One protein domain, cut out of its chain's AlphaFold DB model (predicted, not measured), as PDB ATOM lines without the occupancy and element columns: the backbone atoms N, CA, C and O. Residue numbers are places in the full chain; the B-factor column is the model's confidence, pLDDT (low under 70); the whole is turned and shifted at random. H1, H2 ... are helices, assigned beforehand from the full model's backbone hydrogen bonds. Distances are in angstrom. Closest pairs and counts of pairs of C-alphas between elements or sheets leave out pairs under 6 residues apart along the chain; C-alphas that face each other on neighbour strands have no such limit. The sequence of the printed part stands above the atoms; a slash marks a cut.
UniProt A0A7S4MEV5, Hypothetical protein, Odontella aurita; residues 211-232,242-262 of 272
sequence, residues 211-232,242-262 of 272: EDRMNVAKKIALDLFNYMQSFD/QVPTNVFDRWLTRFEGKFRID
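Overview. This is residues 211 to 232 and 242 to 262 of the 272 residues of the protein "Hypothetical protein" of Odontella aurita (UniProt A0A7S4MEV5). Two helices, H1 and H2, lie side by side and run opposite ways, a flat pair with short unnamed ends, residues 230 to 232 and 242 to 246, at one end where the chain is cut. The printed part has 43 residues with two named helices, H1 then H2, and no named strand; the class is all helix. It is only just loose, close to compact, with a radius of gyration of the C-alphas of 11.5 A, and spans 33 by 17 by 9 A.

Arrangement. H1, residues 211 to 229, is the longest helix. It touches H2, residues 247 to 261, with the closest C-alphas, those of Phe 225 and Phe 248, 7.5 A apart. Their lines stand at a shallow tilt of 15 degrees, opposite ways. In H1 every O i to N i+4 pair is within hydrogen-bond range; in H2, 10 of 11 are.

Along the chain. H1 measures 26.8 A from C-alpha 211 at (32.102, 41.853, 114.019) to C-alpha 229. H2 measures 21.8 A and ends with C-alpha 261 at (24.082, 42.571, 103.752).

Size, cuts and confidence. The two C-alphas farthest apart, those of Asp 232 and Ile 261, are 34.1 A apart. Residues 233 to 241 are not printed, and C-alphas 232 and 242 are 9.6 A apart across this cut. The mean pLDDT of the printed part is 83.9, with residue 211 under 70.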
ATOM      1  N   GLU A 211      30.654  41.705 114.229       66.12
ATOM      2  CA  GLU A 211      32.102  41.853 114.019       66.12
ATOM      3  C   GLU A 211      32.862  40.585 114.436       66.12
ATOM      4  O   GLU A 211      33.703  40.093 113.686       66.12
ATOM      5  N   ASP A 212      32.497  39.961 115.561       72.12
ATOM      6  CA  ASP A 212      33.106  38.696 115.995       72.12
ATOM      7  C   ASP A 212      32.918  37.578 114.968       72.12
ATOM      8  O   ASP A 212      33.855  36.846 114.650       72.12
ATOM      9  N   ARG A 213      31.716  37.449 114.399       77.38
ATOM     10  CA  ARG A 213      31.434  36.444 113.361       77.38
ATOM     11  C   ARG A 213      32.217  36.713 112.078       77.38
ATOM     12  O   ARG A 213      32.717  35.766 111.470       77.38
ATOM     13  N   MET A 214      32.356  37.981 111.686       81.38
ATOM     14  CA  MET A 214      33.200  38.372 110.556       81.38
ATOM     15  C   MET A 214      34.665  38.011 110.822       81.38
ATOM     16  O   MET A 214      35.322  37.416 109.968       81.38
ATOM     17  N   ASN A 215      35.174  38.325 112.013       82.38
ATOM     18  CA  ASN A 215      36.544  38.019 112.412       82.38
ATOM     19  C   ASN A 215      36.809  36.512 112.393       82.38
ATOM     20  O   ASN A 215      37.817  36.076 111.835       82.38
ATOM     21  N   VAL A 216      35.882  35.703 112.912       83.94
ATOM     22  CA  VAL A 216      35.963  34.237 112.834       83.94
ATOM     23  C   VAL A 216      36.023  33.771 111.379       83.94
ATOM     24  O   VAL A 216      36.908  32.992 111.028       83.94
ATOM     25  N   ALA A 217      35.152  34.279 110.505       86.06
ATOM     26  CA  ALA A 217      35.165  33.911 109.091       86.06
ATOM     27  C   ALA A 217      36.487  34.280 108.394       86.06
ATOM     28  O   ALA A 217      37.030  33.473 107.639       86.06
ATOM     29  N   LYS A 218      37.051  35.459 108.693       87.38
ATOM     30  CA  LYS A 218      38.370  35.883 108.192       87.38
ATOM     31  C   LYS A 218      39.486  34.948 108.649       87.38
ATOM     32  O   LYS A 218      40.358  34.615 107.852       87.38
ATOM     33  N   LYS A 219      39.462  34.507 109.911       87.81
ATOM     34  CA  LYS A 219      40.458  33.568 110.453       87.81
ATOM     35  C   LYS A 219      40.351  32.187 109.810       87.81
ATOM     36  O   LYS A 219      41.377  31.649 109.416       87.81
ATOM     37  N   ILE A 220      39.135  31.664 109.628       89.31
ATOM     38  CA  ILE A 220      38.897  30.396 108.912       89.31
ATOM     39  C   ILE A 220      39.419  30.486 107.475       89.31
ATOM     40  O   ILE A 220      40.088  29.581 106.988       89.31
ATOM     41  N   ALA A 221      39.134  31.595 106.795       87.12
ATOM     42  CA  ALA A 221      39.604  31.808 105.439       87.12
ATOM     43  C   ALA A 221      41.139  31.871 105.360       87.12
ATOM     44  O   ALA A 221      41.727  31.273 104.463       87.12
ATOM     45  N   LEU A 222      41.787  32.583 106.288       89.31
ATOM     46  CA  LEU A 222      43.246  32.694 106.338       89.31
ATOM     47  C   LEU A 222      43.915  31.338 106.605       89.31
ATOM     48  O   LEU A 222      44.928  31.028 105.987       89.31
ATOM     49  N   ASP A 223      43.338  30.528 107.490       91.25
ATOM     50  CA  ASP A 223      43.804  29.164 107.748       91.25
ATOM     51  C   ASP A 223      43.726  28.291 106.484       91.25
ATOM     52  O   ASP A 223      44.723  27.690 106.079       91.25
ATOM     53  N   LEU A 224      42.588  28.325 105.777       88.62
ATOM     54  CA  LEU A 224      42.425  27.648 104.488       88.62
ATOM     55  C   LEU A 224      43.464  28.116 103.458       88.62
ATOM     56  O   LEU A 224      44.023  27.297 102.730       88.62
ATOM     57  N   PHE A 225      43.731  29.420 103.389       85.12
ATOM     58  CA  PHE A 225      44.731  29.976 102.482       85.12
ATOM     59  C   PHE A 225      46.143  29.473 102.805       85.12
ATOM     60  O   PHE A 225      46.837  29.004 101.903       85.12
ATOM     61  N   ASN A 226      46.542  29.492 104.079       88.19
ATOM     62  CA  ASN A 226      47.835  28.967 104.526       88.19
ATOM     63  C   ASN A 226      47.977  27.470 104.202       88.19
ATOM     64  O   ASN A 226      49.031  27.025 103.748       88.19
ATOM     65  N   TYR A 227      46.901  26.696 104.374       87.38
ATOM     66  CA  TYR A 227      46.861  25.290 103.983       87.38
ATOM     67  C   TYR A 227      47.030  25.114 102.468       87.38
ATOM     68  O   TYR A 227      47.869  24.325 102.042       87.38
ATOM     69  N   MET A 228      46.311  25.880 101.639       82.69
ATOM     70  CA  MET A 228      46.455  25.835 100.176       82.69
ATOM     71  C   MET A 228      47.873  26.191  99.711       82.69
ATOM     72  O   MET A 228      48.405  25.520  98.831       82.69
ATOM     73  N   GLN A 229      48.501  27.202 100.322       80.44
ATOM     74  CA  GLN A 229      49.885  27.582 100.025       80.44
ATOM     75  C   GLN A 229      50.892  26.470 100.346       80.44
ATOM     76  O   GLN A 229      51.910  26.367  99.671       80.44
ATOM     77  N   SER A 230      50.608  25.603 101.324       82.38
ATOM     78  CA  SER A 230      51.498  24.477 101.643       82.38
ATOM     79  C   SER A 230      51.622  23.441 100.511       82.38
ATOM     80  O   SER A 230      52.576  22.666 100.503       82.38
ATOM     81  N   PHE A 231      50.698  23.449  99.538       77.12
ATOM     82  CA  PHE A 231      50.718  22.588  98.348       77.12
ATOM     83  C   PHE A 231      51.303  23.260  97.103       77.12
ATOM     84  O   PHE A 231      51.308  22.631  96.043       77.12
ATOM     85  N   ASP A 232      51.769  24.509  97.199       71.06
ATOM     86  CA  ASP A 232      52.416  25.220  96.091       71.06
ATOM     87  C   ASP A 232      53.836  24.669  95.865       71.06
ATOM     88  O   ASP A 232      54.858  25.285  96.163       71.06
ATOM     89  N   GLN A 242      45.520  24.807  88.564       73.06
ATOM     90  CA  GLN A 242      46.280  26.035  88.783       73.06
ATOM     91  C   GLN A 242      45.311  27.198  89.004       73.06
ATOM     92  O   GLN A 242      44.538  27.556  88.113       73.06
ATOM     93  N   VAL A 243      45.350  27.790  90.195       74.19
ATOM     94  CA  VAL A 243      44.494  28.923  90.548       74.19
ATOM     95  C   VAL A 243      45.347  30.189  90.670       74.19
ATOM     96  O   VAL A 243      46.419  30.137  91.268       74.19
ATOM     97  N   PRO A 244      44.911  31.337  90.119       79.06
ATOM     98  CA  PRO A 244      45.605  32.604  90.319       79.06
ATOM     99  C   PRO A 244      45.740  32.947  91.806       79.06
ATOM    100  O   PRO A 244      44.777  32.817  92.563       79.06
ATOM    101  N   THR A 245      46.891  33.480  92.211       76.69
ATOM    102  CA  THR A 245      47.161  33.863  93.611       76.69
ATOM    103  C   THR A 245      46.176  34.905  94.153       76.69
ATOM    104  O   THR A 245      45.900  34.934  95.346       76.69
ATOM    105  N   ASN A 246      45.562  35.707  93.276       83.88
ATOM    106  CA  ASN A 246      44.568  36.725  93.631       83.88
ATOM    107  C   ASN A 246      43.125  36.203  93.761       83.88
ATOM    108  O   ASN A 246      42.202  36.993  93.986       83.88
ATOM    109  N   VAL A 247      42.883  34.901  93.566       85.62
ATOM    110  CA  VAL A 247      41.533  34.324  93.680       85.62
ATOM    111  C   VAL A 247      40.963  34.538  95.079       85.62
ATOM    112  O   VAL A 247      39.770  34.801  95.233       85.62
ATOM    113  N   PHE A 248      41.832  34.455  96.085       84.88
ATOM    114  CA  PHE A 248      41.447  34.471  97.480       84.88
ATOM    115  C   PHE A 248      41.028  35.878  97.907       84.88
ATOM    116  O   PHE A 248      39.941  36.036  98.454       84.88
ATOM    117  N   ASP A 249      41.785  36.911  97.527       86.12
ATOM    118  CA  ASP A 249      41.419  38.312  97.779       86.12
ATOM    119  C   ASP A 249      40.072  38.679  97.142       86.12
ATOM    120  O   ASP A 249      39.225  39.350  97.741       86.12
ATOM    121  N   ARG A 250      39.835  38.194  95.916       89.25
ATOM    122  CA  ARG A 250      38.569  38.404  95.198       89.25
ATOM    123  C   ARG A 250      37.407  37.693  95.883       89.25
ATOM    124  O   ARG A 250      36.312  38.255  95.968       89.25
ATOM    125  N   TRP A 251      37.628  36.465  96.350       89.56
ATOM    126  CA  TRP A 251      36.633  35.716  97.109       89.56
ATOM    127  C   TRP A 251      36.335  36.398  98.449       89.56
ATOM    128  O   TRP A 251      35.163  36.610  98.755       89.56
ATOM    129  N   LEU A 252      37.361  36.836  99.184       88.00
ATOM    130  CA  LEU A 252      37.223  37.498 100.480       88.00
ATOM    131  C   LEU A 252      36.449  38.815 100.352       88.00
ATOM    132  O   LEU A 252      35.492  39.035 101.086       88.00
ATOM    133  N   THR A 253      36.762  39.631  99.343       90.69
ATOM    134  CA  THR A 253      36.015  40.869  99.055       90.69
ATOM    135  C   THR A 253      34.528  40.586  98.793       90.69
ATOM    136  O   THR A 253      33.642  41.303  99.266       90.69
ATOM    137  N   ARG A 254      34.211  39.514  98.048       89.00
ATOM    138  CA  ARG A 254      32.816  39.098  97.825       89.00
ATOM    139  C   ARG A 254      32.155  38.572  99.095       89.00
ATOM    140  O   ARG A 254      30.969  38.836  99.297       89.00
ATOM    141  N   PHE A 255      32.892  37.830  99.916       88.56
ATOM    142  CA  PHE A 255      32.419  37.328 101.200       88.56
ATOM    143  C   PHE A 255      32.041  38.491 102.122       88.56
ATOM    144  O   PHE A 255      30.914  38.527 102.612       88.56
ATOM    145  N   GLU A 256      32.921  39.485 102.274       88.50
ATOM    146  CA  GLU A 256      32.672  40.675 103.095       88.50
ATOM    147  C   GLU A 256      31.431  41.446 102.628       88.50
ATOM    148  O   GLU A 256      30.573  41.810 103.434       88.50
ATOM    149  N   GLY A 257      31.290  41.635 101.310       89.81
ATOM    150  CA  GLY A 257      30.124  42.294 100.726       89.81
ATOM    151  C   GLY A 257      28.809  41.569 101.031       89.81
ATOM    152  O   GLY A 257      27.824  42.213 101.390       89.81
ATOM    153  N   LYS A 258      28.792  40.233 100.928       86.88
ATOM    154  CA  LYS A 258      27.615  39.413 101.260       86.88
ATOM    155  C   LYS A 258      27.311  39.422 102.756       86.88
ATOM    156  O   LYS A 258      26.153  39.582 103.131       86.88
ATOM    157  N   PHE A 259      28.340  39.305 103.591       86.12
ATOM    158  CA  PHE A 259      28.203  39.266 105.044       86.12
ATOM    159  C   PHE A 259      27.640  40.575 105.613       86.12
ATOM    160  O   PHE A 259      26.799  40.543 106.506       86.12
ATOM    161  N   ARG A 260      28.034  41.730 105.056       83.69
ATOM    162  CA  ARG A 260      27.492  43.038 105.468       83.69
ATOM    163  C   ARG A 260      25.992  43.177 105.191       83.69
ATOM    164  O   ARG A 260      25.303  43.891 105.910       83.69
ATOM    165  N   ILE A 261      25.503  42.542 104.127       86.06
ATOM    166  CA  ILE A 261      24.082  42.571 103.752       86.06
ATOM    167  C   ILE A 261      23.288  41.585 104.611       86.06
ATOM    168  O   ILE A 261      22.189  41.900 105.059       86.06
ATOM    169  N   ASP A 262      23.836  40.391 104.832       82.88
ATOM    170  CA  ASP A 262      23.196  39.339 105.610       82.88
ATOM    171  C   ASP A 262      24.245  38.539 106.398       82.88
ATOM    172  O   ASP A 262      24.927  37.688 105.819       82.88
TER     173      ASP A 262